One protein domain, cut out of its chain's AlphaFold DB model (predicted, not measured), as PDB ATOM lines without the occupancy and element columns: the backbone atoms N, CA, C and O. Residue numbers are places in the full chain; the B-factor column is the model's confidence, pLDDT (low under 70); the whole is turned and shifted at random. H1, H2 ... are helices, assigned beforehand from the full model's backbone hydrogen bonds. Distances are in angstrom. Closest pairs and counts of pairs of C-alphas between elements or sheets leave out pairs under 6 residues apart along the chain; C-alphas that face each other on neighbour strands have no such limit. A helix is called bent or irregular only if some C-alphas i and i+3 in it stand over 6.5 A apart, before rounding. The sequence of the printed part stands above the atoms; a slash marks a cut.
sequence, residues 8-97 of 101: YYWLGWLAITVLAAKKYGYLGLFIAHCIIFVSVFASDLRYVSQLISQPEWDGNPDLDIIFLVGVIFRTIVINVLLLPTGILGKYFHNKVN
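What this domain is: This is residues 8 to 97 of the 101 residues of an uncharacterized protein of Pseudoalteromonas sp. P1-26 (UniProt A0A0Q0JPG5). A long helical hairpin of H1b and H2a makes a rod; H1a folds back beside H1b, and H2b, beyond a bend, packs on H1a. Residues 53 to 59 stick out. The printed part has 90 residues with two named helices, H1 then H2, all helix; it is loose, radius of gyration of the C-alphas 16.6 A, spanning 58 by 20 by 16 A.

How they stand to each other: By hydrogen bonds H1, residues 8 to 52, is one helix, but bent, C-alphas 23 and 26 being 9.5 A apart: arms H1a, 8 to 23, and H1b, 26 to 52. H1b touches H1a with residues 27 to 36 alone; closest C-alphas, Ala 20 and Gly 28, 4.4 A; shallow tilt, 21 degrees, opposite ways. H2, residues 63 to 97, also assigned as one helix, is bent, C-alphas 81 and 84 being 6.8 A apart: H2a, 63 to 81, and H2b, 84 to 97. The hairpin H1b and H2a touch; closest C-alphas, Phe 37 and Thr 75, 6.0 A; 33 degrees, only just shallow. H1a and H2b touch; closest C-alphas, Lys 22 and His 93, 4.4 A. Each arm has every O i to N i+4 pair within hydrogen-bond range.

Where its parts are: H1a, 22.3 A, begins at C-alpha 8 (93.607, 61.643, 11.101); H1b is 39.0 A, H2a 26.3 A; H2b, 20.3 A, ends at C-alpha 97 (101.932, 71.876, 39.031).

The domain as a whole: The farthest C-alphas, Glu 56 and Asn 97, are 57.9 A apart. The printed part has no cut; the link is short; no printed residue is under 70 in pLDDT.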
ATOM      1  N   TYR A   8      92.412  60.908  10.692       79.75
ATOM      2  CA  TYR A   8      93.607  61.643  11.101       79.75
ATOM      3  C   TYR A   8      93.335  63.063  11.633       79.75
ATOM      4  O   TYR A   8      94.062  63.511  12.519       79.75
ATOM      5  N   TYR A   9      92.296  63.767  11.168       82.94
ATOM      6  CA  TYR A   9      91.931  65.084  11.709       82.94
ATOM      7  C   TYR A   9      91.474  64.971  13.163       82.94
ATOM      8  O   TYR A   9      91.907  65.752  14.008       82.94
ATOM      9  N   TRP A  10      90.682  63.941  13.476       85.75
ATOM     10  CA  TRP A  10      90.252  63.652  14.842       85.75
ATOM     11  C   TRP A  10      91.431  63.361  15.767       85.75
ATOM     12  O   TRP A  10      91.491  63.908  16.869       85.75
ATOM     13  N   LEU A  11      92.397  62.559  15.312       89.38
ATOM     14  CA  LEU A  11      93.625  62.298  16.069       89.38
ATOM     15  C   LEU A  11      94.429  63.583  16.310       89.38
ATOM     16  O   LEU A  11      94.897  63.815  17.426       89.38
ATOM     17  N   GLY A  12      94.551  64.435  15.290       90.25
ATOM     18  CA  GLY A  12      95.221  65.728  15.397       90.25
ATOM     19  C   GLY A  12      94.546  66.651  16.412       90.25
ATOM     20  O   GLY A  12      95.209  67.181  17.304       90.25
ATOM     21  N   TRP A  13      93.223  66.803  16.337       91.88
ATOM     22  CA  TRP A  13      92.457  67.634  17.268       91.88
ATOM     23  C   TRP A  13      92.504  67.108  18.700       91.88
ATOM     24  O   TRP A  13      92.653  67.900  19.633       91.88
ATOM     25  N   LEU A  14      92.450  65.787  18.889       92.06
ATOM     26  CA  LEU A  14      92.650  65.151  20.192       92.06
ATOM     27  C   LEU A  14      94.025  65.486  20.771       92.06
ATOM     28  O   LEU A  14      94.117  65.942  21.913       92.06
ATOM     29  N   ALA A  15      95.086  65.307  19.981       92.06
ATOM     30  CA  ALA A  15      96.448  65.596  20.410       92.06
ATOM     31  C   ALA A  15      96.620  67.076  20.780       92.06
ATOM     32  O   ALA A  15      97.114  67.378  21.866       92.06
ATOM     33  N   ILE A  16      96.155  67.999  19.932       93.06
ATOM     34  CA  ILE A  16      96.207  69.445  20.196       93.06
ATOM     35  C   ILE A  16      95.463  69.779  21.491       93.06
ATOM     36  O   ILE A  16      96.018  70.462  22.350       93.06
ATOM     37  N   THR A  17      94.245  69.262  21.665       93.38
ATOM     38  CA  THR A  17      93.408  69.546  22.840       93.38
ATOM     39  C   THR A  17      94.072  69.072  24.127       93.38
ATOM     40  O   THR A  17      94.205  69.848  25.074       93.38
ATOM     41  N   VAL A  18      94.553  67.825  24.162       91.62
ATOM     42  CA  VAL A  18      95.194  67.252  25.354       91.62
ATOM     43  C   VAL A  18      96.513  67.957  25.664       91.62
ATOM     44  O   VAL A  18      96.756  68.314  26.818       91.62
ATOM     45  N   LEU A  19      97.366  68.186  24.661       92.19
ATOM     46  CA  LEU A  19      98.681  68.803  24.858       92.19
ATOM     47  C   LEU A  19      98.569  70.271  25.272       92.19
ATOM     48  O   LEU A  19      99.263  70.697  26.200       92.19
ATOM     49  N   ALA A  20      97.684  71.038  24.632       92.31
ATOM     50  CA  ALA A  20      97.468  72.436  24.978       92.31
ATOM     51  C   ALA A  20      96.898  72.562  26.396       92.31
ATOM     52  O   ALA A  20      97.431  73.331  27.199       92.31
ATOM     53  N   ALA A  21      95.888  71.757  26.742       91.62
ATOM     54  CA  ALA A  21      95.308  71.731  28.082       91.62
ATOM     55  C   ALA A  21      96.317  71.295  29.153       91.62
ATOM     56  O   ALA A  21      96.361  71.883  30.232       91.62
ATOM     57  N   LYS A  22      97.169  70.309  28.850       89.75
ATOM     58  CA  LYS A  22      98.239  69.854  29.750       89.75
ATOM     59  C   LYS A  22      99.286  70.939  30.003       89.75
ATOM     60  O   LYS A  22      99.793  71.045  31.116       89.75
ATOM     61  N   LYS A  23      99.641  71.729  28.988       90.62
ATOM     62  CA  LYS A  23     100.706  72.736  29.096       90.62
ATOM     63  C   LYS A  23     100.220  74.064  29.680       90.62
ATOM     64  O   LYS A  23     100.932  74.662  30.476       90.62
ATOM     65  N   TYR A  24      99.021  74.505  29.308       90.56
ATOM     66  CA  TYR A  24      98.525  75.856  29.599       90.56
ATOM     67  C   TYR A  24      97.168  75.877  30.330       90.56
ATOM     68  O   TYR A  24      96.540  76.933  30.438       90.56
ATOM     69  N   GLY A  25      96.665  74.731  30.800       89.81
ATOM     70  CA  GLY A  25      95.402  74.645  31.535       89.81
ATOM     71  C   GLY A  25      94.202  75.152  30.724       89.81
ATOM     72  O   GLY A  25      94.009  74.781  29.565       89.81
ATOM     73  N   TYR A  26      93.385  76.022  31.330       88.75
ATOM     74  CA  TYR A  26      92.196  76.595  30.682       88.75
ATOM     75  C   TYR A  26      92.517  77.488  29.478       88.75
ATOM     76  O   TYR A  26      91.771  77.470  28.501       88.75
ATOM     77  N   LEU A  27      93.632  78.227  29.510       88.94
ATOM     78  CA  LEU A  27      94.061  79.029  28.363       88.94
ATOM     79  C   LEU A  27      94.410  78.120  27.177       88.94
ATOM     80  O   LEU A  27      94.031  78.397  26.044       88.94
ATOM     81  N   GLY A  28      95.069  76.993  27.454       91.19
ATOM     82  CA  GLY A  28      95.369  75.973  26.452       91.19
ATOM     83  C   GLY A  28      94.121  75.349  25.841       91.19
ATOM     84  O   GLY A  28      94.071  75.155  24.629       91.19
ATOM     85  N   LEU A  29      93.096  75.089  26.657       90.69
ATOM     86  CA  LEU A  29      91.800  74.620  26.169       90.69
ATOM     87  C   LEU A  29      91.163  75.617  25.213       90.69
ATOM     88  O   LEU A  29      90.781  75.229  24.113       90.69
ATOM     89  N   PHE A  30      91.095  76.887  25.605       92.00
ATOM     90  CA  PHE A  30      90.537  77.936  24.760       92.00
ATOM     91  C   PHE A  30      91.274  78.029  23.417       92.00
ATOM     92  O   PHE A  30      90.647  77.952  22.364       92.00
ATOM     93  N   ILE A  31      92.611  78.080  23.447       93.00
ATOM     94  CA  ILE A  31      93.442  78.127  22.235       93.00
ATOM     95  C   ILE A  31      93.203  76.896  21.350       93.00
ATOM     96  O   ILE A  31      93.039  77.045  20.141       93.00
ATOM     97  N   ALA A  32      93.142  75.692  21.926       93.00
ATOM     98  CA  ALA A  32      92.873  74.474  21.165       93.00
ATOM     99  C   ALA A  32      91.520  74.538  20.445       93.00
ATOM    100  O   ALA A  32      91.454  74.244  19.254       93.00
ATOM    101  N   HIS A  33      90.466  74.986  21.130       92.69
ATOM    102  CA  HIS A  33      89.125  75.096  20.549       92.69
ATOM    103  C   HIS A  33      89.077  76.166  19.445       92.69
ATOM    104  O   HIS A  33      88.439  75.953  18.414       92.69
ATOM    105  N   CYS A  34      89.818  77.272  19.589       92.88
ATOM    106  CA  CYS A  34      89.992  78.255  18.516       92.88
ATOM    107  C   CYS A  34      90.715  77.665  17.295       92.88
ATOM    108  O   CYS A  34      90.282  77.885  16.165       92.88
ATOM    109  N   ILE A  35      91.788  76.894  17.500       92.50
ATOM    110  CA  ILE A  35      92.517  76.225  16.408       92.50
ATOM    111  C   ILE A  35      91.598  75.244  15.677       92.50
ATOM    112  O   ILE A  35      91.556  75.232  14.447       92.50
ATOM    113  N   ILE A  36      90.834  74.446  16.427       91.00
ATOM    114  CA  ILE A  36      89.876  73.492  15.868       91.00
ATOM    115  C   ILE A  36      88.816  74.229  15.052       91.00
ATOM    116  O   ILE A  36      88.598  73.863  13.899       91.00
ATOM    117  N   PHE A  37      88.233  75.304  15.589       90.44
ATOM    118  CA  PHE A  37      87.270  76.133  14.866       90.44
ATOM    119  C   PHE A  37      87.824  76.637  13.530       90.44
ATOM    120  O   PHE A  37      87.205  76.414  12.492       90.44
ATOM    121  N   VAL A  38      89.015  77.246  13.530       91.00
ATOM    122  CA  VAL A  38      89.653  77.738  12.298       91.00
ATOM    123  C   VAL A  38      89.911  76.594  11.316       91.00
ATOM    124  O   VAL A  38      89.687  76.753  10.118       91.00
ATOM    125  N   SER A  39      90.344  75.428  11.803       89.56
ATOM    126  CA  SER A  39      90.604  74.267  10.946       89.56
ATOM    127  C   SER A  39      89.333  73.713  10.290       89.56
ATOM    128  O   SER A  39      89.349  73.418   9.095       89.56
ATOM    129  N   VAL A  40      88.227  73.637  11.039       88.44
ATOM    130  CA  VAL A  40      86.918  73.201  10.533       88.44
ATOM    131  C   VAL A  40      86.385  74.215   9.527       88.44
ATOM    132  O   VAL A  40      85.998  73.840   8.426       88.44
ATOM    133  N   PHE A  41      86.448  75.505   9.860       88.19
ATOM    134  CA  PHE A  41      86.019  76.584   8.974       88.19
ATOM    135  C   PHE A  41      86.781  76.573   7.643       88.19
ATOM    136  O   PHE A  41      86.173  76.615   6.577       88.19
ATOM    137  N   ALA A  42      88.111  76.453   7.684       88.12
ATOM    138  CA  ALA A  42      88.941  76.415   6.482       88.12
ATOM    139  C   ALA A  42      88.651  75.190   5.602       88.12
ATOM    140  O   ALA A  42      88.668  75.289   4.374       88.12
ATOM    141  N   SER A  43      88.395  74.031   6.210       85.56
ATOM    142  CA  SER A  43      88.057  72.818   5.467       85.56
ATOM    143  C   SER A  43      86.660  72.897   4.853       85.56
ATOM    144  O   SER A  43      86.485  72.547   3.686       85.56
ATOM    145  N   ASP A  44      85.677  73.414   5.586       85.31
ATOM    146  CA  ASP A  44      84.323  73.592   5.064       85.31
ATOM    147  C   ASP A  44      84.313  74.633   3.924       85.31
ATOM    148  O   ASP A  44      83.652  74.416   2.910       85.31
ATOM    149  N   LEU A  45      85.105  75.713   4.025       85.81
ATOM    150  CA  LEU A  45      85.282  76.683   2.933       85.81
ATOM    151  C   LEU A  45      85.852  76.027   1.673       85.81
ATOM    152  O   LEU A  45      85.389  76.302   0.568       85.81
ATOM    153  N   ARG A  46      86.852  75.151   1.824       86.44
ATOM    154  CA  ARG A  46      87.423  74.404   0.693       86.44
ATOM    155  C   ARG A  46      86.391  73.488   0.052       86.44
ATOM    156  O   ARG A  46      86.320  73.440  -1.170       86.44
ATOM    157  N   TYR A  47      85.589  72.799   0.858       83.88
ATOM    158  CA  TYR A  47      84.523  71.932   0.362       83.88
ATOM    159  C   TYR A  47      83.488  72.715  -0.455       83.88
ATOM    160  O   TYR A  47      83.173  72.332  -1.580       83.88
ATOM    161  N   VAL A  48      83.007  73.845   0.072       83.75
ATOM    162  CA  VAL A  48      82.053  74.709  -0.641       83.75
ATOM    163  C   VAL A  48      82.671  75.286  -1.910       83.75
ATOM    164  O   VAL A  48      82.048  75.247  -2.965       83.75
ATOM    165  N   SER A  49      83.920  75.749  -1.847       85.31
ATOM    166  CA  SER A  49      84.637  76.243  -3.024       85.31
ATOM    167  C   SER A  49      84.757  75.177  -4.118       85.31
ATOM    168  O   SER A  49      84.573  75.495  -5.291       85.31
ATOM    169  N   GLN A  50      85.019  73.919  -3.752       85.38
ATOM    170  CA  GLN A  50      85.061  72.804  -4.698       85.38
ATOM    171  C   GLN A  50      83.689  72.514  -5.304       85.38
ATOM    172  O   GLN A  50      83.608  72.268  -6.504       85.38
ATOM    173  N   LEU A  51      82.620  72.574  -4.506       84.56
ATOM    174  CA  LEU A  51      81.253  72.364  -4.980       84.56
ATOM    175  C   LEU A  51      80.837  73.435  -6.001       84.56
ATOM    176  O   LEU A  51      80.370  73.093  -7.080       84.56
ATOM    177  N   ILE A  52      81.096  74.710  -5.701       84.50
ATOM    178  CA  ILE A  52      80.777  75.842  -6.590       84.50
ATOM    179  C   ILE A  52      81.613  75.806  -7.876       84.50
ATOM    180  O   ILE A  52      81.169  76.271  -8.920       84.50
ATOM    181  N   SER A  53      82.828  75.255  -7.824       86.56
ATOM    182  CA  SER A  53      83.695  75.145  -9.003       86.56
ATOM    183  C   SER A  53      83.242  74.090 -10.021       86.56
ATOM    184  O   SER A  53      83.828  73.999 -11.101       86.56
ATOM    185  N   GLN A  54      82.231  73.277  -9.693       86.62
ATOM    186  CA  GLN A  54      81.720  72.259 -10.604       86.62
ATOM    187  C   GLN A  54      80.915  72.916 -11.733       86.62
ATOM    188  O   GLN A  54      80.060  73.756 -11.466       86.62
ATOM    189  N   PRO A  55      81.133  72.517 -12.998       81.12
ATOM    190  CA  PRO A  55      80.450  73.117 -14.145       81.12
ATOM    191  C   PRO A  55      78.933  72.870 -14.159       81.12
ATOM    192  O   PRO A  55      78.213  73.553 -14.877       81.12
ATOM    193  N   GLU A  56      78.455  71.904 -13.374       85.62
ATOM    194  CA  GLU A  56      77.037  71.560 -13.219       85.62
ATOM    195  C   GLU A  56      76.346  72.358 -12.099       85.62
ATOM    196  O   GLU A  56      75.152  72.184 -11.870       85.62
ATOM    197  N   TRP A  57      77.081  73.220 -11.385       80.69
ATOM    198  CA  TRP A  57      76.528  74.031 -10.307       80.69
ATOM    199  C   TRP A  57      75.570  75.093 -10.863       80.69
ATOM    200  O   TRP A  57      75.982  76.044 -11.527       80.69
ATOM    201  N   ASP A  58      74.281  74.939 -10.565       83.19
ATOM    202  CA  ASP A  58      73.194  75.800 -11.042       83.19
ATOM    203  C   ASP A  58      72.866  76.961 -10.082       83.19
ATOM    204  O   ASP A  58      71.942  77.736 -10.329       83.19
ATOM    205  N   GLY A  59      73.626  77.095  -8.990       76.75
ATOM    206  CA  GLY A  59      73.383  78.089  -7.945       76.75
ATOM    207  C   GLY A  59      72.378  77.655  -6.877       76.75
ATOM    208  O   GLY A  59      72.125  78.442  -5.967       76.75
ATOM    209  N   ASN A  60      71.824  76.438  -6.948       78.19
ATOM    210  CA  ASN A  60      70.871  75.917  -5.974       78.19
ATOM    211  C   ASN A  60      71.370  74.644  -5.268       78.19
ATOM    212  O   ASN A  60      71.860  73.713  -5.905       78.19
ATOM    213  N   PRO A  61      71.155  74.520  -3.944       70.69
ATOM    214  CA  PRO A  61      70.543  75.499  -3.035       70.69
ATOM    215  C   PRO A  61      71.487  76.656  -2.667       70.69
ATOM    216  O   PRO A  61      72.696  76.542  -2.842       70.69
ATOM    217  N   ASP A  62      70.940  77.733  -2.089       77.56
ATOM    218  CA  ASP A  62      71.733  78.835  -1.525       77.56
ATOM    219  C   ASP A  62      72.739  78.300  -0.489       77.56
ATOM    220  O   ASP A  62      72.381  77.831   0.601       77.56
ATOM    221  N   LEU A  63      74.016  78.315  -0.875       77.62
ATOM    222  CA  LEU A  63      75.091  77.718  -0.097       77.62
ATOM    223  C   LEU A  63      75.476  78.578   1.100       77.62
ATOM    224  O   LEU A  63      76.074  78.028   2.019       77.62
ATOM    225  N   ASP A  64      75.105  79.857   1.154       80.06
ATOM    226  CA  ASP A  64      75.538  80.767   2.217       80.06
ATOM    227  C   ASP A  64      74.964  80.345   3.578       80.06
ATOM    228  O   ASP A  64      75.692  80.149   4.559       80.06
ATOM    229  N   ILE A  65      73.647  80.120   3.634       80.38
ATOM    230  CA  ILE A  65      72.942  79.707   4.856       80.38
ATOM    231  C   ILE A  65      73.293  78.262   5.224       80.38
ATOM    232  O   ILE A  65      73.540  77.960   6.394       80.38
ATOM    233  N   ILE A  66      73.334  77.361   4.240       82.19
ATOM    234  CA  ILE A  66      73.630  75.940   4.468       82.19
ATOM    235  C   ILE A  66      75.064  75.768   4.979       82.19
ATOM    236  O   ILE A  66      75.292  75.004   5.922       82.19
ATOM    237  N   PHE A  67      76.017  76.505   4.407       84.06
ATOM    238  CA  PHE A  67      77.398  76.547   4.868       84.06
ATOM    239  C   PHE A  67      77.482  77.049   6.306       84.06
ATOM    240  O   PHE A  67      78.059  76.367   7.154       84.06
ATOM    241  N   LEU A  68      76.864  78.194   6.608       85.00
ATOM    242  CA  LEU A  68      76.917  78.786   7.942       85.00
ATOM    243  C   LEU A  68      76.342  77.840   9.006       85.00
ATOM    244  O   LEU A  68      76.991  77.576  10.020       85.00
ATOM    245  N   VAL A  69      75.150  77.288   8.766       87.44
ATOM    246  CA  VAL A  69      74.504  76.339   9.686       87.44
ATOM    247  C   VAL A  69      75.344  75.070   9.834       87.44
ATOM    248  O   VAL A  69      75.536  74.587  10.953       87.44
ATOM    249  N   GLY A  70      75.890  74.552   8.731       86.19
ATOM    250  CA  GLY A  70      76.751  73.373   8.725       86.19
ATOM    251  C   GLY A  70      78.020  73.561   9.555       86.19
ATOM    252  O   GLY A  70      78.309  72.732  10.421       86.19
ATOM    253  N   VAL A  71      78.736  74.669   9.348       86.50
ATOM    254  CA  VAL A  71      79.954  75.030  10.088       86.50
ATOM    255  C   VAL A  71      79.662  75.180  11.576       86.50
ATOM    256  O   VAL A  71      80.395  74.629  12.400       86.50
ATOM    257  N   ILE A  72      78.599  75.911  11.937       87.56
ATOM    258  CA  ILE A  72      78.220  76.138  13.339       87.56
ATOM    259  C   ILE A  72      77.920  74.800  14.012       87.56
ATOM    260  O   ILE A  72      78.513  74.482  15.044       87.56
ATOM    261  N   PHE A  73      77.046  73.991  13.412       88.69
ATOM    262  CA  PHE A  73      76.663  72.696  13.964       88.69
ATOM    263  C   PHE A  73      77.880  71.784  14.148       88.69
ATOM    264  O   PHE A  73      78.089  71.218  15.221       88.69
ATOM    265  N   ARG A  74      78.730  71.683  13.123       86.31
ATOM    266  CA  ARG A  74      79.910  70.817  13.144       86.31
ATOM    267  C   ARG A  74      80.937  71.268  14.176       86.31
ATOM    268  O   ARG A  74      81.458  70.444  14.923       86.31
ATOM    269  N   THR A  75      81.173  72.573  14.261       88.12
ATOM    270  CA  THR A  75      82.035  73.177  15.279       88.12
ATOM    271  C   THR A  75      81.534  72.846  16.681       88.12
ATOM    272  O   THR A  75      82.331  72.449  17.529       88.12
ATOM    273  N   ILE A  76      80.231  72.983  16.937       89.50
ATOM    274  CA  ILE A  76      79.641  72.668  18.245       89.50
ATOM    275  C   ILE A  76      79.859  71.191  18.577       89.50
ATOM    276  O   ILE A  76      80.388  70.887  19.643       89.50
ATOM    277  N   VAL A  77      79.522  70.280  17.661       90.12
ATOM    278  CA  VAL A  77      79.664  68.832  17.881       90.12
ATOM    279  C   VAL A  77      81.114  68.452  18.182       90.12
ATOM    280  O   VAL A  77      81.369  67.767  19.170       90.12
ATOM    281  N   ILE A  78      82.073  68.917  17.376       89.38
ATOM    282  CA  ILE A  78      83.494  68.595  17.570       89.38
ATOM    283  C   ILE A  78      83.986  69.123  18.922       89.38
ATOM    284  O   ILE A  78      84.603  68.379  19.680       89.38
ATOM    285  N   ASN A  79      83.683  70.376  19.264       88.44
ATOM    286  CA  ASN A  79      84.118  70.957  20.534       88.44
ATOM    287  C   ASN A  79      83.483  70.248  21.740       88.44
ATOM    288  O   ASN A  79      84.176  69.957  22.712       88.44
ATOM    289  N   VAL A  80      82.196  69.892  21.669       91.00
ATOM    290  CA  VAL A  80      81.522  69.121  22.728       91.00
ATOM    291  C   VAL A  80      82.182  67.755  22.925       91.00
ATOM    292  O   VAL A  80      82.404  67.343  24.063       91.00
ATOM    293  N   LEU A  81      82.556  67.074  21.841       90.50
ATOM    294  CA  LEU A  81      83.238  65.778  21.907       90.50
ATOM    295  C   LEU A  81      84.683  65.878  22.422       90.50
ATOM    296  O   LEU A  81      85.190  64.919  23.003       90.50
ATOM    297  N   LEU A  82      85.345  67.022  22.242       90.38
ATOM    298  CA  LEU A  82      86.719  67.255  22.698       90.38
ATOM    299  C   LEU A  82      86.806  67.841  24.116       90.38
ATOM    300  O   LEU A  82      87.859  67.762  24.748       90.38
ATOM    301  N   LEU A  83      85.712  68.357  24.679       89.19
ATOM    302  CA  LEU A  83      85.687  68.843  26.063       89.19
ATOM    303  C   LEU A  83      86.149  67.791  27.095       89.19
ATOM    304  O   LEU A  83      87.000  68.132  27.923       89.19
ATOM    305  N   PRO A  84      85.688  66.521  27.066       90.75
ATOM    306  CA  PRO A  84      86.157  65.494  28.000       90.75
ATOM    307  C   PRO A  84      87.672  65.271  27.944       90.75
ATOM    308  O   PRO A  84      88.326  65.147  28.980       90.75
ATOM    309  N   THR A  85      88.259  65.268  26.746       87.88
ATOM    310  CA  THR A  85      89.707  65.072  26.575       87.88
ATOM    311  C   THR A  85      90.492  66.301  27.012       87.88
ATOM    312  O   THR A  85      91.565  66.186  27.609       87.88
ATOM    313  N   GLY A  86      89.906  67.479  26.832       85.19
ATOM    314  CA  GLY A  86      90.403  68.714  27.400       85.19
ATOM    315  C   GLY A  86      90.437  68.729  28.932       85.19
ATOM    316  O   GLY A  86      91.439  69.127  29.532       85.19
ATOM    317  N   ILE A  87      89.378  68.238  29.580       89.00
ATOM    318  CA  ILE A  87      89.316  68.094  31.042       89.00
ATOM    319  C   ILE A  87      90.403  67.130  31.532       89.00
ATOM    320  O   ILE A  87      91.078  67.432  32.518       89.00
ATOM    321  N   LEU A  88      90.637  66.020  30.823       88.62
ATOM    322  CA  LEU A  88      91.731  65.090  31.127       88.62
ATOM    323  C   LEU A  88      93.103  65.767  31.022       88.62
ATOM    324  O   LEU A  88      93.904  65.676  31.951       88.62
ATOM    325  N   GLY A  89      93.371  66.494  29.934       86.31
ATOM    326  CA  GLY A  89      94.618  67.248  29.777       86.31
ATOM    327  C   GLY A  89      94.837  68.241  30.921       86.31
ATOM    328  O   GLY A  89      95.918  68.292  31.510       86.31
ATOM    329  N   LYS A  90      93.781  68.957  31.320       85.81
ATOM    330  CA  LYS A  90      93.817  69.871  32.467       85.81
ATOM    331  C   LYS A  90      94.060  69.148  33.797       85.81
ATOM    332  O   LYS A  90      94.800  69.654  34.637       85.81
ATOM    333  N   TYR A  91      93.458  67.983  34.016       88.12
ATOM    334  CA  TYR A  91      93.715  67.190  35.219       88.12
ATOM    335  C   TYR A  91      95.212  66.871  35.363       88.12
ATOM    336  O   TYR A  91      95.787  67.050  36.439       88.12
ATOM    337  N   PHE A  92      95.877  66.503  34.264       87.06
ATOM    338  CA  PHE A  92      97.326  66.294  34.260       87.06
ATOM    339  C   PHE A  92      98.127  67.583  34.468       87.06
ATOM    340  O   PHE A  92      99.130  67.538  35.174       87.06
ATOM    341  N   HIS A  93      97.690  68.717  33.908       85.44
ATOM    342  CA  HIS A  93      98.302  70.027  34.170       85.44
ATOM    343  C   HIS A  93      98.343  70.334  35.670       85.44
ATOM    344  O   HIS A  93      99.396  70.636  36.227       85.44
ATOM    345  N   ASN A  94      97.198  70.180  36.338       85.38
ATOM    346  CA  ASN A  94      97.087  70.412  37.771       85.38
ATOM    347  C   ASN A  94      98.016  69.485  38.554       85.38
ATOM    348  O   ASN A  94      98.714  69.964  39.440       85.38
ATOM    349  N   LYS A  95      98.066  68.193  38.191       83.69
ATOM    350  CA  LYS A  95      98.931  67.207  38.849       83.69
ATOM    351  C   LYS A  95     100.406  67.607  38.777       83.69
ATOM    352  O   LYS A  95     101.055  67.612  39.818       83.69
ATOM    353  N   VAL A  96     100.896  67.981  37.589       78.81
ATOM    354  CA  VAL A  96     102.284  68.434  37.373       78.81
ATOM    355  C   VAL A  96     102.603  69.649  38.244       78.81
ATOM    356  O   VAL A  96     103.580  69.618  38.988       78.81
ATOM    357  N   ASN A  97     101.730  70.661  38.239       75.69
ATOM    358  CA  ASN A  97     101.932  71.876  39.031       75.69
ATOM    359  C   ASN A  97     101.908  71.608  40.548       75.69
ATOM    360  O   ASN A  97     102.658  72.238  41.285       75.69
TER     361      ASN A  97